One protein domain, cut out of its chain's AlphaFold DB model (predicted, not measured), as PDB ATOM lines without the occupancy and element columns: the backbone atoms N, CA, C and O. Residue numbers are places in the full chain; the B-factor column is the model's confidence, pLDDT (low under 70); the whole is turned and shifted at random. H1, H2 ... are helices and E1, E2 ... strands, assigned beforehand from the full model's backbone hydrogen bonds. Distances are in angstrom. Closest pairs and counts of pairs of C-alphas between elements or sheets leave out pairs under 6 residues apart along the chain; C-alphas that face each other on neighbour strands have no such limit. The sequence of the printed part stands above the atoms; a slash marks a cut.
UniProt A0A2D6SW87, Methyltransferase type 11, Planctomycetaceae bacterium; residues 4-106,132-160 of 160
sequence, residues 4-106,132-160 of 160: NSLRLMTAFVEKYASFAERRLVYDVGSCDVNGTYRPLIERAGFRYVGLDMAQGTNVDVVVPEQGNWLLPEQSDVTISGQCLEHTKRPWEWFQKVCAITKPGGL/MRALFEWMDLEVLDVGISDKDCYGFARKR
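This is residues 4 to 106 and 132 to 160 of the 160 residues of the protein "Methyltransferase type 11" of Planctomycetaceae bacterium (UniProt A0A2D6SW87). A strongly twisted four-strand parallel sheet makes the core, with H1 and H2 over one face and H3 over the other; beyond its edge strand E4 a long hairpin, E5 and E6, stands between H1 and H4. Residues 53 to 74, a long stretch with no named element, lie toward the surface. The printed part has 132 residues with four named helices and six named strands, in the order H1 E1 H2 E2 E3 H3 E4 H4 E5 E6, of mixed class. The sheet's order is E2 E1 E3 E4, and the hairpin is antiparallel. The whole is compact, with a radius of gyration of the C-alphas of 13.6 A, and rounded, spanning 33 by 31 by 31 A.

Start with H1, residues 4 to 17, which lies over E3, residues 75 to 81, and E4, residues 101 to 106, at a height over the sheet of 9.8 A. Next comes E1, residues 24 to 28, parallel to E3, with N 26 and O 77 3.0 A apart. H2, residues 38 to 43, is on the same face as H1, over E2, residues 47 to 52; their closest C-alphas, Arg 38 and Tyr 48, are 6.3 A apart. E2 and E1 are parallel, with N 51 and O 27 at 2.8 A. The units E1, H2, E2 and E3, H3, E4 are strand-helix-strand units, two parallel neighbour strands with a helix between, each with a right-handed crossover; H3, residues 90 to 100, lies over E3 on the opposite face at a height of 10.7 A. These helices on both faces give three layers. E3 and E4 are parallel, with N 78 and O 106 at 2.9 A. After the cut, H4, residues 132 to 138, leads to the hairpin of E5, residues 141 to 149, and E6, residues 152 to 159, where N 156 and O 145 are 2.8 A apart. The closest C-alphas of H4 and E6, Met 132 and Gly 155, are 6.2 A apart; those of E4 and E6, Leu 106 and Arg 158, 4.5 A. In H1, H2, H3 and H4 every O i to N i+4 pair is within hydrogen-bond range.

Find C-alpha 4 at (173.520, 147.371, 214.052); from there H1 runs 18.7 A. H3 measures 15.6 A, E2 16.8 A and E3 16.4 A. E5, 21.8 A long, bends by 58 degrees at residue 144. E6 runs 22.4 A to C-alpha 159 at (167.665, 162.555, 233.145).

The farthest C-alphas, Pro 72 and Asp 150, are 36.4 A apart. Residues 107 to 131 are not printed; C-alphas 106 and 132 stand 14.9 A apart across the cut. Of the links printed whole, E2 to E3 is long. Mean pLDDT of the printed part is 94.5; look at residues 18 to 22 for values under 70.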
ATOM      1  N   ASN A   4     174.031 145.996 214.054       96.75
ATOM      2  CA  ASN A   4     173.520 147.371 214.052       96.75
ATOM      3  C   ASN A   4     173.228 147.882 215.470       96.75
ATOM      4  O   ASN A   4     173.644 148.983 215.825       96.75
ATOM      5  N   SER A   5     172.598 147.052 216.297       96.88
ATOM      6  CA  SER A   5     172.318 147.372 217.692       96.88
ATOM      7  C   SER A   5     173.605 147.609 218.499       96.88
ATOM      8  O   SER A   5     173.711 148.588 219.237       96.88
ATOM      9  N   LEU A   6     174.637 146.780 218.289       97.44
ATOM     10  CA  LEU A   6     175.957 146.994 218.895       97.44
ATOM     11  C   LEU A   6     176.608 148.296 218.407       97.44
ATOM     12  O   LEU A   6     177.141 149.041 219.220       97.44
ATOM     13  N   ARG A   7     176.525 148.607 217.106       98.00
ATOM     14  CA  ARG A   7     177.059 149.849 216.520       98.00
ATOM     15  C   ARG A   7     176.424 151.095 217.136       98.00
ATOM     16  O   ARG A   7     177.133 152.042 217.463       98.00
ATOM     17  N   LEU A   8     175.101 151.091 217.286       98.12
ATOM     18  CA  LEU A   8     174.354 152.177 217.919       98.12
ATOM     19  C   LEU A   8     174.752 152.345 219.390       98.12
ATOM     20  O   LEU A   8     175.004 153.468 219.825       98.12
ATOM     21  N   MET A   9     174.877 151.240 220.131       97.56
ATOM     22  CA  MET A   9     175.304 151.287 221.530       97.56
ATOM     23  C   MET A   9     176.745 151.793 221.673       97.56
ATOM     24  O   MET A   9     177.017 152.623 222.535       97.56
ATOM     25  N   THR A  10     177.661 151.367 220.796       96.62
ATOM     26  CA  THR A  10     179.034 151.891 220.752       96.62
ATOM     27  C   THR A  10     179.036 153.399 220.518       96.62
ATOM     28  O   THR A  10     179.665 154.126 221.281       96.62
ATOM     29  N   ALA A  11     178.271 153.886 219.534       96.12
ATOM     30  CA  ALA A  11     178.175 155.317 219.248       96.12
ATOM     31  C   ALA A  11     177.644 156.118 220.451       96.12
ATOM     32  O   ALA A  11     178.131 157.214 220.726       96.12
ATOM     33  N   PHE A  12     176.677 155.569 221.194       95.94
ATOM     34  CA  PHE A  12     176.193 156.177 222.433       95.94
ATOM     35  C   PHE A  12     177.288 156.256 223.506       95.94
ATOM     36  O   PHE A  12     177.513 157.328 224.077       95.94
ATOM     37  N   VAL A  13     177.983 155.144 223.762       93.19
ATOM     38  CA  VAL A  13     179.045 155.068 224.778       93.19
ATOM     39  C   VAL A  13     180.177 156.044 224.451       93.19
ATOM     40  O   VAL A  13     180.576 156.834 225.305       93.19
ATOM     41  N   GLU A  14     180.651 156.048 223.206       92.06
ATOM     42  CA  GLU A  14     181.756 156.902 222.761       92.06
ATOM     43  C   GLU A  14     181.402 158.391 222.795       92.06
ATOM     44  O   GLU A  14     182.229 159.209 223.203       92.06
ATOM     45  N   LYS A  15     180.179 158.759 222.391       91.88
ATOM     46  CA  LYS A  15     179.774 160.165 222.267       91.88
ATOM     47  C   LYS A  15     179.325 160.788 223.586       91.88
ATOM     48  O   LYS A  15     179.588 161.967 223.811       91.88
ATOM     49  N   TYR A  16     178.619 160.034 224.430       88.38
ATOM     50  CA  TYR A  16     177.943 160.595 225.603       88.38
ATOM     51  C   TYR A  16     178.470 160.055 226.931       88.38
ATOM     52  O   TYR A  16     178.496 160.803 227.908       88.38
ATOM     53  N   ALA A  17     178.882 158.787 226.993       76.38
ATOM     54  CA  ALA A  17     179.293 158.166 228.253       76.38
ATOM     55  C   ALA A  17     180.781 158.390 228.583       76.38
ATOM     56  O   ALA A  17     181.149 158.363 229.754       76.38
ATOM     57  N   SER A  18     181.617 158.673 227.582       66.81
ATOM     58  CA  SER A  18     183.078 158.828 227.695       66.81
ATOM     59  C   SER A  18     183.568 159.975 228.597       66.81
ATOM     60  O   SER A  18     184.745 160.006 228.948       66.81
ATOM     61  N   PHE A  19     182.691 160.900 229.008       56.66
ATOM     62  CA  PHE A  19     183.063 162.135 229.720       56.66
ATOM     63  C   PHE A  19     182.715 162.167 231.206       56.66
ATOM     64  O   PHE A  19     182.831 163.212 231.844       56.66
ATOM     65  N   ALA A  20     182.253 161.061 231.773       53.50
ATOM     66  CA  ALA A  20     181.774 161.062 233.140       53.50
ATOM     67  C   ALA A  20     182.656 160.188 234.036       53.50
ATOM     68  O   ALA A  20     183.046 159.097 233.635       53.50
ATOM     69  N   GLU A  21     182.900 160.605 235.283       64.50
ATOM     70  CA  GLU A  21     183.541 159.790 236.343       64.50
ATOM     71  C   GLU A  21     182.694 158.558 236.761       64.50
ATOM     72  O   GLU A  21     182.791 158.033 237.873       64.50
ATOM     73  N   ARG A  22     181.785 158.134 235.883       66.19
ATOM     74  CA  ARG A  22     180.650 157.260 236.132       66.19
ATOM     75  C   ARG A  22     181.089 155.814 236.090       66.19
ATOM     76  O   ARG A  22     181.781 155.387 235.174       66.19
ATOM     77  N   ARG A  23     180.666 155.056 237.098       82.00
ATOM     78  CA  ARG A  23     181.138 153.690 237.316       82.00
ATOM     79  C   ARG A  23     180.085 152.665 236.979       82.00
ATOM     80  O   ARG A  23     180.483 151.567 236.643       82.00
ATOM     81  N   LEU A  24     178.792 152.970 237.073       95.00
ATOM     82  CA  LEU A  24     177.761 151.933 237.035       95.00
ATOM     83  C   LEU A  24     176.816 152.049 235.838       95.00
ATOM     84  O   LEU A  24     176.120 153.054 235.674       95.00
ATOM     85  N   VAL A  25     176.723 150.958 235.082       96.81
ATOM     86  CA  VAL A  25     175.748 150.752 234.014       96.81
ATOM     87  C   VAL A  25     174.776 149.645 234.415       96.81
ATOM     88  O   VAL A  25     175.209 148.541 234.750       96.81
ATOM     89  N   TYR A  26     173.476 149.930 234.331       98.44
ATOM     90  CA  TYR A  26     172.434 148.899 234.330       98.44
ATOM     91  C   TYR A  26     172.013 148.576 232.898       98.44
ATOM     92  O   TYR A  26     171.664 149.492 232.156       98.44
ATOM     93  N   ASP A  27     172.028 147.297 232.521       98.56
ATOM     94  CA  ASP A  27     171.484 146.806 231.248       98.56
ATOM     95  C   ASP A  27     170.167 146.073 231.505       98.56
ATOM     96  O   ASP A  27     170.145 145.084 232.232       98.56
ATOM     97  N   VAL A  28     169.060 146.593 230.978       98.38
ATOM     98  CA  VAL A  28     167.702 146.078 231.211       98.38
ATOM     99  C   VAL A  28     167.280 145.177 230.052       98.38
ATOM    100  O   VAL A  28     167.219 145.629 228.907       98.38
ATOM    101  N   GLY A  29     166.913 143.935 230.370       96.75
ATOM    102  CA  GLY A  29     166.701 142.869 229.387       96.75
ATOM    103  C   GLY A  29     168.022 142.235 228.956       96.75
ATOM    104  O   GLY A  29     168.254 142.026 227.768       96.75
ATOM    105  N   SER A  30     168.932 142.019 229.910       97.69
ATOM    106  CA  SER A  30     170.334 141.710 229.623       97.69
ATOM    107  C   SER A  30     170.612 140.252 229.266       97.69
ATOM    108  O   SER A  30     171.769 139.925 228.988       97.69
ATOM    109  N   CYS A  31     169.627 139.354 229.336       97.12
ATOM    110  CA  CYS A  31     169.873 137.927 229.141       97.12
ATOM    111  C   CYS A  31     170.548 137.644 227.784       97.12
ATOM    112  O   CYS A  31     170.097 138.086 226.723       97.12
ATOM    113  N   ASP A  32     171.651 136.895 227.814       96.62
ATOM    114  CA  ASP A  32     172.412 136.556 226.615       96.62
ATOM    115  C   ASP A  32     171.707 135.465 225.804       96.62
ATOM    116  O   ASP A  32     171.844 134.270 226.072       96.62
ATOM    117  N   VAL A  33     170.956 135.893 224.791       91.75
ATOM    118  CA  VAL A  33     170.358 134.994 223.794       91.75
ATOM    119  C   VAL A  33     171.239 134.874 222.546       91.75
ATOM    120  O   VAL A  33     171.317 133.806 221.953       91.75
ATOM    121  N   ASN A  34     171.866 135.976 222.121       91.44
ATOM    122  CA  ASN A  34     172.629 136.094 220.869       91.44
ATOM    123  C   ASN A  34     173.709 137.194 220.992       91.44
ATOM    124  O   ASN A  34     173.835 138.060 220.124       91.44
ATOM    125  N   GLY A  35     174.408 137.241 222.121       94.44
ATOM    126  CA  GLY A  35     175.397 138.246 222.504       94.44
ATOM    127  C   GLY A  35     174.834 139.402 223.337       94.44
ATOM    128  O   GLY A  35     173.624 139.641 223.372       94.44
ATOM    129  N   THR A  36     175.745 140.155 223.963       97.56
ATOM    130  CA  THR A  36     175.451 141.173 224.990       97.56
ATOM    131  C   THR A  36     176.283 142.441 224.801       97.56
ATOM    132  O   THR A  36     177.274 142.448 224.062       97.56
ATOM    133  N   TYR A  37     175.920 143.520 225.503       97.75
ATOM    134  CA  TYR A  37     176.728 144.744 225.546       97.75
ATOM    135  C   TYR A  37     177.841 144.711 226.598       97.75
ATOM    136  O   TYR A  37     178.697 145.595 226.580       97.75
ATOM    137  N   ARG A  38     177.883 143.711 227.491       97.62
ATOM    138  CA  ARG A  38     178.850 143.662 228.602       97.62
ATOM    139  C   ARG A  38     180.297 143.912 228.152       97.62
ATOM    140  O   ARG A  38     180.916 144.816 228.709       97.62
ATOM    141  N   PRO A  39     180.837 143.246 227.107       96.75
ATOM    142  CA  PRO A  39     182.221 143.480 226.692       96.75
ATOM    143  C   PRO A  39     182.477 144.898 226.170       96.75
ATOM    144  O   PRO A  39     183.591 145.402 226.271       96.75
ATOM    145  N   LEU A  40     181.480 145.550 225.562       95.62
ATOM    146  CA  LEU A  40     181.589 146.953 225.148       95.62
ATOM    147  C   LEU A  40     181.701 147.856 226.382       95.62
ATOM    148  O   LEU A  40     182.603 148.686 226.454       95.62
ATOM    149  N   ILE A  41     180.806 147.654 227.345       95.06
ATOM    150  CA  ILE A  41     180.688 148.488 228.540       95.06
ATOM    151  C   ILE A  41     181.898 148.326 229.470       95.06
ATOM    152  O   ILE A  41     182.486 149.320 229.890       95.06
ATOM    153  N   GLU A  42     182.330 147.093 229.731       93.88
ATOM    154  CA  GLU A  42     183.482 146.817 230.598       93.88
ATOM    155  C   GLU A  42     184.801 147.302 229.976       93.88
ATOM    156  O   GLU A  42     185.645 147.855 230.679       93.88
ATOM    157  N   ARG A  43     184.972 147.196 228.646       92.19
ATOM    158  CA  ARG A  43     186.147 147.770 227.954       92.19
ATOM    159  C   ARG A  43     186.191 149.291 228.016       92.19
ATOM    160  O   ARG A  43     187.281 149.855 227.991       92.19
ATOM    161  N   ALA A  44     185.037 149.944 228.105       89.75
ATOM    162  CA  ALA A  44     184.954 151.382 228.321       89.75
ATOM    163  C   ALA A  44     185.185 151.785 229.795       89.75
ATOM    164  O   ALA A  44     185.140 152.969 230.113       89.75
ATOM    165  N   GLY A  45     185.468 150.826 230.688       89.31
ATOM    166  CA  GLY A  45     185.831 151.075 232.086       89.31
ATOM    167  C   GLY A  45     184.650 151.146 233.057       89.31
ATOM    168  O   GLY A  45     184.848 151.453 234.232       89.31
ATOM    169  N   PHE A  46     183.431 150.845 232.604       91.81
ATOM    170  CA  PHE A  46     182.249 150.825 233.463       91.81
ATOM    171  C   PHE A  46     182.066 149.458 234.133       91.81
ATOM    172  O   PHE A  46     182.247 148.406 233.522       91.81
ATOM    173  N   ARG A  47     181.599 149.466 235.382       94.69
ATOM    174  CA  ARG A  47     180.965 148.316 236.031       94.69
ATOM    175  C   ARG A  47     179.606 148.082 235.378       94.69
ATOM    176  O   ARG A  47     178.726 148.939 235.430       94.69
ATOM    177  N   TYR A  48     179.437 146.898 234.812       96.94
ATOM    178  CA  TYR A  48     178.191 146.452 234.205       96.94
ATOM    179  C   TYR A  48     177.402 145.587 235.191       96.94
ATOM    180  O   TYR A  48     177.971 144.694 235.822       96.94
ATOM    181  N   VAL A  49     176.096 145.826 235.288       98.38
ATOM    182  CA  VAL A  49     175.154 144.955 235.997       98.38
ATOM    183  C   VAL A  49     173.957 144.666 235.087       98.38
ATOM    184  O   VAL A  49     173.236 145.580 234.685       98.38
ATOM    185  N   GLY A  50     173.759 143.391 234.763       98.50
ATOM    186  CA  GLY A  50     172.670 142.902 233.925       98.50
ATOM    187  C   GLY A  50     171.396 142.634 234.722       98.50
ATOM    188  O   GLY A  50     171.429 141.936 235.740       98.50
ATOM    189  N   LEU A  51     170.280 143.185 234.252       98.56
ATOM    190  CA  LEU A  51     168.955 143.075 234.845       98.56
ATOM    191  C   LEU A  51     168.013 142.348 233.883       98.56
ATOM    192  O   LEU A  51     167.882 142.739 232.722       98.56
ATOM    193  N   ASP A  52     167.295 141.341 234.372       97.38
ATOM    194  CA  ASP A  52     166.281 140.634 233.581       97.38
ATOM    195  C   ASP A  52     165.150 140.092 234.470       97.38
ATOM    196  O   ASP A  52     165.298 139.992 235.686       97.38
ATOM    197  N   MET A  53     164.008 139.733 233.883       94.81
ATOM    198  CA  MET A  53     162.852 139.201 234.613       94.81
ATOM    199  C   MET A  53     163.009 137.752 235.070       94.81
ATOM    200  O   MET A  53     162.233 137.285 235.907       94.81
ATOM    201  N   ALA A  54     164.004 137.046 234.538       94.31
ATOM    202  CA  ALA A  54     164.343 135.687 234.925       94.31
ATOM    203  C   ALA A  54     165.861 135.492 234.958       94.31
ATOM    204  O   ALA A  54     166.608 136.179 234.267       94.31
ATOM    205  N   GLN A  55     166.323 134.524 235.751       97.50
ATOM    206  CA  GLN A  55     167.736 134.152 235.761       97.50
ATOM    207  C   GLN A  55     168.144 133.581 234.396       97.50
ATOM    208  O   GLN A  55     167.434 132.754 233.823       97.50
ATOM    209  N   GLY A  56     169.322 133.971 233.916       96.50
ATOM    210  CA  GLY A  56     169.887 133.493 232.661       96.50
ATOM    211  C   GLY A  56     171.358 133.870 232.517       96.50
ATOM    212  O   GLY A  56     171.960 134.459 233.418       96.50
ATOM    213  N   THR A  57     171.950 133.522 231.377       97.88
ATOM    214  CA  THR A  57     173.311 133.954 231.038       97.88
ATOM    215  C   THR A  57     173.354 135.482 230.992       97.88
ATOM    216  O   THR A  57     172.452 136.095 230.437       97.88
ATOM    217  N   ASN A  58     174.394 136.099 231.564       98.38
ATOM    218  CA  ASN A  58     174.569 137.559 231.646       98.38
ATOM    219  C   ASN A  58     173.574 138.315 232.563       98.38
ATOM    220  O   ASN A  58     173.583 139.547 232.586       98.38
ATOM    221  N   VAL A  59     172.748 137.611 233.342       98.44
ATOM    222  CA  VAL A  59     171.836 138.225 234.321       98.44
ATOM    223  C   VAL A  59     172.465 138.199 235.714       98.44
ATOM    224  O   VAL A  59     172.693 137.125 236.275       98.44
ATOM    225  N   ASP A  60     172.718 139.383 236.275       98.25
ATOM    226  CA  ASP A  60     173.282 139.549 237.621       98.25
ATOM    227  C   ASP A  60     172.185 139.718 238.681       98.25
ATOM    228  O   ASP A  60     172.324 139.243 239.808       98.25
ATOM    229  N   VAL A  61     171.091 140.405 238.331       98.19
ATOM    230  CA  VAL A  61     169.965 140.664 239.234       98.19
ATOM    231  C   VAL A  61     168.649 140.386 238.520       98.19
ATOM    232  O   VAL A  61     168.361 140.947 237.463       98.19
ATOM    233  N   VAL A  62     167.816 139.552 239.138       97.50
ATOM    234  CA  VAL A  62     166.453 139.310 238.666       97.50
ATOM    235  C   VAL A  62     165.542 140.441 239.142       97.50
ATOM    236  O   VAL A  62     165.390 140.660 240.344       97.50
ATOM    237  N   VAL A  63     164.918 141.149 238.201       96.44
ATOM    238  CA  VAL A  63     163.978 142.244 238.453       96.44
ATOM    239  C   VAL A  63     162.593 141.882 237.914       96.44
ATOM    240  O   VAL A  63     162.440 141.627 236.725       96.44
ATOM    241  N   PRO A  64     161.538 141.839 238.742       92.56
ATOM    242  CA  PRO A  64     160.251 141.333 238.283       92.56
ATOM    243  C   PRO A  64     159.600 142.271 237.248       92.56
ATOM    244  O   PRO A  64     159.714 143.500 237.330       92.56
ATOM    245  N   GLU A  65     158.855 141.692 236.294       88.00
ATOM    246  CA  GLU A  65     158.068 142.452 235.302       88.00
ATOM    247  C   GLU A  65     157.102 143.419 236.014       88.00
ATOM    248  O   GLU A  65     156.955 144.579 235.627       88.00
ATOM    249  N   GLN A  66     156.500 142.969 237.119       86.94
ATOM    250  CA  GLN A  66     155.574 143.733 237.957       86.94
ATOM    251  C   GLN A  66     156.183 144.020 239.335       86.94
ATOM    252  O   GLN A  66     156.950 143.223 239.861       86.94
ATOM    253  N   GLY A  67     155.824 145.156 239.936       85.56
ATOM    254  CA  GLY A  67     156.393 145.599 241.214       85.56
ATOM    255  C   GLY A  67     157.676 146.423 241.068       85.56
ATOM    256  O   GLY A  67     158.049 146.830 239.963       85.56
ATOM    257  N   ASN A  68     158.319 146.701 242.202       86.12
ATOM    258  CA  ASN A  68     159.461 147.611 242.294       86.12
ATOM    259  C   ASN A  68     160.786 146.890 242.030       86.12
ATOM    260  O   ASN A  68     160.998 145.771 242.493       86.12
ATOM    261  N   TRP A  69     161.700 147.560 241.329       94.75
ATOM    262  CA  TRP A  69     163.075 147.096 241.159       94.75
ATOM    263  C   TRP A  69     163.911 147.581 242.342       94.75
ATOM    264  O   TRP A  69     164.205 148.769 242.463       94.75
ATOM    265  N   LEU A  70     164.238 146.664 243.250       90.94
ATOM    266  CA  LEU A  70     165.019 146.962 244.448       90.94
ATOM    267  C   LEU A  70     166.504 146.783 244.136       90.94
ATOM    268  O   LEU A  70     167.044 145.684 244.241       90.94
ATOM    269  N   LEU A  71     167.147 147.873 243.720       95.62
ATOM    270  CA  LEU A  71     168.576 147.922 243.418       95.62
ATOM    271  C   LEU A  71     169.316 148.724 244.502       95.62
ATOM    272  O   LEU A  71     168.737 149.653 245.069       95.62
ATOM    273  N   PRO A  72     170.575 148.374 244.824       92.50
ATOM    274  CA  PRO A  72     171.310 148.984 245.937       92.50
ATOM    275  C   PRO A  72     171.666 150.457 245.702       92.50
ATOM    276  O   PRO A  72     171.852 151.211 246.652       92.50
ATOM    277  N   GLU A  73     171.774 150.867 244.442       94.81
ATOM    278  CA  GLU A  73     172.086 152.228 244.032       94.81
ATOM    279  C   GLU A  73     171.402 152.519 242.692       94.81
ATOM    280  O   GLU A  73     170.969 151.610 241.985       94.81
ATOM    281  N   GLN A  74     171.276 153.794 242.338       96.06
ATOM    282  CA  GLN A  74     170.892 154.177 240.981       96.06
ATOM    283  C   GLN A  74     172.116 154.093 240.064       96.06
ATOM    284  O   GLN A  74     173.236 154.354 240.502       96.06
ATOM    285  N   SER A  75     171.920 153.784 238.786       96.06
ATOM    286  CA  SER A  75     172.990 153.777 237.796       96.06
ATOM    287  C   SER A  75     173.269 155.162 237.238       96.06
ATOM    288  O   SER A  75     172.394 156.022 237.106       96.06
ATOM    289  N   ASP A  76     174.513 155.329 236.827       95.50
ATOM    290  CA  ASP A  76     174.999 156.490 236.105       95.50
ATOM    291  C   ASP A  76     174.554 156.494 234.630       95.50
ATOM    292  O   ASP A  76     174.384 157.553 234.009       95.50
ATOM    293  N   VAL A  77     174.371 155.291 234.082       96.19
ATOM    294  CA  VAL A  77     173.880 155.018 232.734       96.19
ATOM    295  C   VAL A  77     172.930 153.819 232.793       96.19
ATOM    296  O   VAL A  77     173.259 152.798 233.392       96.19
ATOM    297  N   THR A  78     171.766 153.915 232.161       98.00
ATOM    298  CA  THR A  78     170.859 152.774 231.977       98.00
ATOM    299  C   THR A  78     170.705 152.496 230.490       98.00
ATOM    300  O   THR A  78     170.348 153.384 229.719       98.00
ATOM    301  N   ILE A  79     170.993 151.270 230.076       98.44
ATOM    302  CA  ILE A  79     170.889 150.836 228.685       98.44
ATOM    303  C   ILE A  79     169.839 149.734 228.555       98.44
ATOM    304  O   ILE A  79     169.544 149.023 229.514       98.44
ATOM    305  N   SER A  80     169.260 149.606 227.368       98.44
ATOM    306  CA  SER A  80     168.417 148.473 227.010       98.44
ATOM    307  C   SER A  80     168.404 148.295 225.498       98.44
ATOM    308  O   SER A  80     168.240 149.263 224.749       98.44
ATOM    309  N   GLY A  81     168.568 147.055 225.050       97.25
ATOM    310  CA  GLY A  81     168.511 146.696 223.641       97.25
ATOM    311  C   GLY A  81     167.600 145.507 223.408       97.25
ATOM    312  O   GLY A  81     167.799 144.467 224.024       97.25
ATOM    313  N   GLN A  82     166.659 145.639 222.471       95.69
ATOM    314  CA  GLN A  82     165.780 144.546 222.026       95.69
ATOM    315  C   GLN A  82     164.964 143.926 223.183       95.69
ATOM    316  O   GLN A  82     164.866 142.709 223.337       95.69
ATOM    317  N   CYS A  83     164.449 144.785 224.069       95.56
ATOM    318  CA  CYS A  83     163.633 144.397 225.225       95.56
ATOM    319  C   CYS A  83     162.247 145.067 225.217       95.56
ATOM    320  O   CYS A  83     161.253 144.460 225.627       95.56
ATOM    321  N   LEU A  84     162.158 146.312 224.732       96.44
ATOM    322  CA  LEU A  84     160.930 147.117 224.755       96.44
ATOM    323  C   LEU A  84     159.789 146.460 223.961       96.44
ATOM    324  O   LEU A  84     158.633 146.466 224.384       96.44
ATOM    325  N   GLU A  85     160.101 145.854 222.818       96.06
ATOM    326  CA  GLU A  85     159.151 145.119 221.986       96.06
ATOM    327  C   GLU A  85     158.535 143.923 222.717       96.06
ATOM    328  O   GLU A  85     157.389 143.566 222.452       96.06
ATOM    329  N   HIS A  86     159.255 143.346 223.678       95.31
ATOM    330  CA  HIS A  86     158.815 142.208 224.479       95.31
ATOM    331  C   HIS A  86     158.103 142.632 225.772       95.31
ATOM    332  O   HIS A  86     157.689 141.779 226.560       95.31
ATOM    333  N   THR A  87     157.897 143.935 225.997       93.75
ATOM    334  CA  THR A  87     157.195 144.443 227.179       93.75
ATOM    335  C   THR A  87     155.731 144.763 226.889       93.75
ATOM    336  O   THR A  87     155.394 145.527 225.986       93.75
ATOM    337  N   LYS A  88     154.813 144.238 227.708       94.50
ATOM    338  CA  LYS A  88     153.363 144.456 227.519       94.50
ATOM    339  C   LYS A  88     152.929 145.899 227.772       94.50
ATOM    340  O   LYS A  88     151.937 146.349 227.209       94.50
ATOM    341  N   ARG A  89     153.644 146.607 228.650       94.44
ATOM    342  CA  ARG A  89     153.321 147.968 229.100       94.44
ATOM    343  C   ARG A  89     154.575 148.844 229.028       94.44
ATOM    344  O   ARG A  89     155.215 149.062 230.057       94.44
ATOM    345  N   PRO A  90     154.951 149.328 227.831       94.56
ATOM    346  CA  PRO A  90     156.222 150.026 227.624       94.56
ATOM    347  C   PRO A  90     156.348 151.291 228.486       94.56
ATOM    348  O   PRO A  90     157.429 151.593 228.968       94.56
ATOM    349  N   TRP A  91     155.235 151.972 228.767       95.12
ATOM    350  CA  TRP A  91     155.156 153.147 229.641       95.12
ATOM    351  C   TRP A  91     155.550 152.828 231.093       95.12
ATOM    352  O   TRP A  91     156.428 153.475 231.656       95.12
ATOM    353  N   GLU A  92     154.950 151.791 231.690       95.94
ATOM    354  CA  GLU A  92     155.272 151.351 233.057       95.94
ATOM    355  C   GLU A  92     156.708 150.824 233.146       95.94
ATOM    356  O   GLU A  92     157.416 151.083 234.116       95.94
ATOM    357  N   TRP A  93     157.163 150.096 232.122       96.69
ATOM    358  CA  TRP A  93     158.550 149.646 232.034       96.69
ATOM    359  C   TRP A  93     159.518 150.827 231.983       96.69
ATOM    360  O   TRP A  93     160.474 150.878 232.758       96.69
ATOM    361  N   PHE A  94     159.234 151.819 231.140       97.75
ATOM    362  CA  PHE A  94     160.096 152.978 230.967       97.75
ATOM    363  C   PHE A  94     160.181 153.839 232.236       97.75
ATOM    364  O   PHE A  94     161.257 154.338 232.567       97.75
ATOM    365  N   GLN A  95     159.099 153.931 233.019       97.25
ATOM    366  CA  GLN A  95     159.136 154.550 234.351       97.25
ATOM    367  C   GLN A  95     160.154 153.876 235.274       97.25
ATOM    368  O   GLN A  95     160.897 154.567 235.971       97.25
ATOM    369  N   LYS A  96     160.223 152.539 235.272       97.25
ATOM    370  CA  LYS A  96     161.183 151.791 236.099       97.25
ATOM    371  C   LYS A  96     162.614 151.995 235.624       97.25
ATOM    372  O   LYS A  96     163.482 152.247 236.456       97.25
ATOM    373  N   VAL A  97     162.834 151.966 234.307       97.94
ATOM    374  CA  VAL A  97     164.125 152.305 233.686       97.94
ATOM    375  C   VAL A  97     164.580 153.691 234.153       97.94
ATOM    376  O   VAL A  97     165.681 153.826 234.673       97.94
ATOM    377  N   CYS A  98     163.710 154.700 234.083       97.75
ATOM    378  CA  CYS A  98     164.029 156.050 234.551       97.75
ATOM    379  C   CYS A  98     164.254 156.122 236.068       97.75
ATOM    380  O   CYS A  98     165.083 156.909 236.528       97.75
ATOM    381  N   ALA A  99     163.519 155.348 236.870       97.12
ATOM    382  CA  ALA A  99     163.619 155.365 238.331       97.12
ATOM    383  C   ALA A  99     164.974 154.848 238.840       97.12
ATOM    384  O   ALA A  99     165.485 155.364 239.836       97.12
ATOM    385  N   ILE A 100     165.571 153.878 238.140       97.50
ATOM    386  CA  ILE A 100     166.890 153.327 238.481       97.50
ATOM    387  C   ILE A 100     168.053 154.165 237.936       97.50
ATOM    388  O   ILE A 100     169.193 153.913 238.305       97.50
ATOM    389  N   THR A 101     167.795 155.183 237.112       97.06
ATOM    390  CA  THR A 101     168.811 156.129 236.628       97.06
ATOM    391  C   THR A 101     168.935 157.338 237.566       97.06
ATOM    392  O   THR A 101     167.925 157.931 237.968       97.06
ATOM    393  N   LYS A 102     170.162 157.756 237.899       95.88
ATOM    394  CA  LYS A 102     170.420 158.982 238.686       95.88
ATOM    395  C   LYS A 102     169.958 160.247 237.942       95.88
ATOM    396  O   LYS A 102     169.992 160.254 236.710       95.88
ATOM    397  N   PRO A 103     169.610 161.344 238.642       95.56
ATOM    398  CA  PRO A 103     169.591 162.681 238.043       95.56
ATOM    399  C   PRO A 103     170.925 162.997 237.354       95.56
ATOM    400  O   PRO A 103     171.995 162.614 237.834       95.56
ATOM    401  N   GLY A 104     170.873 163.618 236.179       94.25
ATOM    402  CA  GLY A 104     172.013 163.783 235.273       94.25
ATOM    403  C   GLY A 104     172.464 162.498 234.561       94.25
ATOM    404  O   GLY A 104     173.336 162.562 233.688       94.25
ATOM    405  N   GLY A 105     171.924 161.330 234.921       95.12
ATOM    406  CA  GLY A 105     172.233 160.025 234.337       95.12
ATOM    407  C   GLY A 105     171.825 159.921 232.866       95.12
ATOM    408  O   GLY A 105     170.969 160.671 232.398       95.12
ATOM    409  N   LEU A 106     172.462 159.015 232.122       96.38
ATOM    410  CA  LEU A 106     172.188 158.824 230.691       96.38
ATOM    411  C   LEU A 106     171.341 157.576 230.445       96.38
ATOM    412  O   LEU A 106     171.468 156.585 231.161       96.38
ATOM    413  N   MET A 132     159.408 157.057 220.584       98.62
ATOM    414  CA  MET A 132     160.576 157.051 221.472       98.62
ATOM    415  C   MET A 132     160.785 158.427 222.121       98.62
ATOM    416  O   MET A 132     160.951 158.523 223.336       98.62
ATOM    417  N   ARG A 133     160.710 159.502 221.326       98.75
ATOM    418  CA  ARG A 133     160.785 160.887 221.811       98.75
ATOM    419  C   ARG A 133     159.668 161.193 222.809       98.75
ATOM    420  O   ARG A 133     159.956 161.725 223.877       98.75
ATOM    421  N   ALA A 134     158.432 160.805 222.505       98.44
ATOM    422  CA  ALA A 134     157.291 161.030 223.390       98.44
ATOM    423  C   ALA A 134     157.450 160.330 224.753       98.44
ATOM    424  O   ALA A 134     157.093 160.911 225.776       98.44
ATOM    425  N   LEU A 135     158.024 159.117 224.799       97.94
ATOM    426  CA  LEU A 135     158.338 158.443 226.069       97.94
ATOM    427  C   LEU A 135     159.349 159.237 226.902       97.94
ATOM    428  O   LEU A 135     159.178 159.370 228.114       97.94
ATOM    429  N   PHE A 136     160.390 159.770 226.260       98.50
ATOM    430  CA  PHE A 136     161.409 160.570 226.938       98.50
ATOM    431  C   PHE A 136     160.837 161.881 227.481       98.50
ATOM    432  O   PHE A 136     161.081 162.218 228.638       98.50
ATOM    433  N   GLU A 137     160.036 162.584 226.682       98.06
ATOM    434  CA  GLU A 137     159.387 163.840 227.074       98.06
ATOM    435  C   GLU A 137     158.363 163.634 228.199       98.06
ATOM    436  O   GLU A 137     158.299 164.438 229.125       98.06
ATOM    437  N   TRP A 138     157.614 162.526 228.183       98.19
ATOM    438  CA  TRP A 138     156.678 162.179 229.260       98.19
ATOM    439  C   TRP A 138     157.365 162.003 230.624       98.19
ATOM    440  O   TRP A 138     156.771 162.313 231.656       98.19
ATOM    441  N   MET A 139     158.624 161.553 230.629       98.19
ATOM    442  CA  MET A 139     159.454 161.412 231.831       98.19
ATOM    443  C   MET A 139     160.345 162.635 232.109       98.19
ATOM    444  O   MET A 139     161.259 162.538 232.927       98.19
ATOM    445  N   ASP A 140     160.091 163.765 231.437       97.81
ATOM    446  CA  ASP A 140     160.852 165.020 231.537       97.81
ATOM    447  C   ASP A 140     162.368 164.850 231.307       97.81
ATOM    448  O   ASP A 140     163.213 165.482 231.944       97.81
ATOM    449  N   LEU A 141     162.747 163.967 230.380       98.50
ATOM    450  CA  LEU A 141     164.147 163.767 230.013       98.50
ATOM    451  C   LEU A 141     164.598 164.794 228.963       98.50
ATOM    452  O   LEU A 141     163.843 165.208 228.083       98.50
ATOM    453  N   GLU A 142     165.872 165.177 229.011       98.19
ATOM    454  CA  GLU A 142     166.539 165.881 227.916       98.19
ATOM    455  C   GLU A 142     166.833 164.879 226.791       98.19
ATOM    456  O   GLU A 142     167.648 163.967 226.948       98.19
ATOM    457  N   VAL A 143     166.175 165.043 225.644       98.50
ATOM    458  CA  VAL A 143     166.405 164.200 224.466       98.50
ATOM    459  C   VAL A 143     167.720 164.600 223.798       98.50
ATOM    460  O   VAL A 143     167.847 165.718 223.302       98.50
ATOM    461  N   LEU A 144     168.686 163.679 223.754       97.62
ATOM    462  CA  LEU A 144     169.998 163.916 223.146       97.62
ATOM    463  C   LEU A 144     170.012 163.550 221.660       97.62
ATOM    464  O   LEU A 144     170.605 164.259 220.851       97.62
ATOM    465  N   ASP A 145     169.385 162.428 221.303       98.44
ATOM    466  CA  ASP A 145     169.300 161.935 219.926       98.44
ATOM    467  C   ASP A 145     168.192 160.882 219.817       98.44
ATOM    468  O   ASP A 145     167.988 160.102 220.747       98.44
ATOM    469  N   VAL A 146     167.487 160.839 218.692       98.62
ATOM    470  CA  VAL A 146     166.475 159.818 218.391       98.62
ATOM    471  C   VAL A 146     166.441 159.620 216.883       98.62
ATOM    472  O   VAL A 146     166.391 160.595 216.132       98.62
ATOM    473  N   GLY A 147     166.400 158.372 216.430       98.50
ATOM    474  CA  GLY A 147     166.341 158.090 215.004       98.50
ATOM    475  C   GLY A 147     166.163 156.619 214.674       98.50
ATOM    476  O   GLY A 147     165.991 155.771 215.547       98.50
ATOM    477  N   ILE A 148     166.213 156.330 213.377       98.38
ATOM    478  CA  ILE A 148     166.228 154.973 212.837       98.38
ATOM    479  C   ILE A 148     167.603 154.700 212.232       98.38
ATOM    480  O   ILE A 148     168.165 155.533 211.523       98.38
ATOM    481  N   SER A 149     168.113 153.498 212.468       97.81
ATOM    482  CA  SER A 149     169.244 152.939 211.740       97.81
ATOM    483  C   SER A 149     168.940 151.491 211.405       97.81
ATOM    484  O   SER A 149     168.717 150.690 212.310       97.81
ATOM    485  N   ASP A 150     168.981 151.145 210.118       96.44
ATOM    486  CA  ASP A 150     168.611 149.817 209.621       96.44
ATOM    487  C   ASP A 150     167.233 149.390 210.161       96.44
ATOM    488  O   ASP A 150     166.235 150.039 209.844       96.44
ATOM    489  N   LYS A 151     167.161 148.360 211.009       95.06
ATOM    490  CA  LYS A 151     165.912 147.827 211.580       95.06
ATOM    491  C   LYS A 151     165.589 148.334 212.987       95.06
ATOM    492  O   LYS A 151     164.519 148.023 213.511       95.06
ATOM    493  N   ASP A 152     166.466 149.154 213.568       98.12
ATOM    494  CA  ASP A 152     166.339 149.657 214.936       98.12
ATOM    495  C   ASP A 152     165.910 151.121 214.979       98.12
ATOM    496  O   ASP A 152     166.439 151.961 214.248       98.12
ATOM    497  N   CYS A 153     164.974 151.428 215.872       98.50
ATOM    498  CA  CYS A 153     164.796 152.766 216.411       98.50
ATOM    499  C   CYS A 153     165.666 152.887 217.664       98.50
ATOM    500  O   CYS A 153     165.624 152.028 218.548       98.50
ATOM    501  N   TYR A 154     166.436 153.965 217.754       98.69
ATOM    502  CA  TYR A 154     167.239 154.282 218.927       98.69
ATOM    503  C   TYR A 154     166.776 155.593 219.551       98.69
ATOM    504  O   TYR A 154     166.276 156.486 218.864       98.69
ATOM    505  N   GLY A 155     166.976 155.710 220.857       98.56
ATOM    506  CA  GLY A 155     166.794 156.941 221.600       98.56
ATOM    507  C   GLY A 155     167.841 157.067 222.695       98.56
ATOM    508  O   GLY A 155     168.035 156.143 223.487       98.56
ATOM    509  N   PHE A 156     168.489 158.226 222.747       98.38
ATOM    510  CA  PHE A 156     169.450 158.608 223.771       98.38
ATOM    511  C   PHE A 156     168.924 159.824 224.527       98.38
ATOM    512  O   PHE A 156     168.486 160.806 223.921       98.38
ATOM    513  N   ALA A 157     168.986 159.776 225.852       98.12
ATOM    514  CA  ALA A 157     168.467 160.839 226.701       98.12
ATOM    515  C   ALA A 157     169.330 161.056 227.944       98.12
ATOM    516  O   ALA A 157     170.135 160.203 228.328       98.12
ATOM    517  N   ARG A 158     169.131 162.201 228.593       96.94
ATOM    518  CA  ARG A 158     169.673 162.516 229.911       96.94
ATOM    519  C   ARG A 158     168.532 162.816 230.871       96.94
ATOM    520  O   ARG A 158     167.621 163.574 230.551       96.94
ATOM    521  N   LYS A 159     168.593 162.234 232.062       96.88
ATOM    522  CA  LYS A 159     167.665 162.555 233.145       96.88
ATOM    523  C   LYS A 159     168.023 163.911 233.744       96.88
ATOM    524  O   LYS A 159     169.197 164.138 234.033       96.88
ATOM    525  N   ARG A 160     167.036 164.795 233.885       91.88
ATOM    526  CA  ARG A 160     167.209 166.101 234.536       91.88
ATOM    527  C   ARG A 160     167.485 165.956 236.032       91.88
ATOM    528  O   ARG A 160     167.118 164.906 236.614       91.88
TER     529      ARG A 160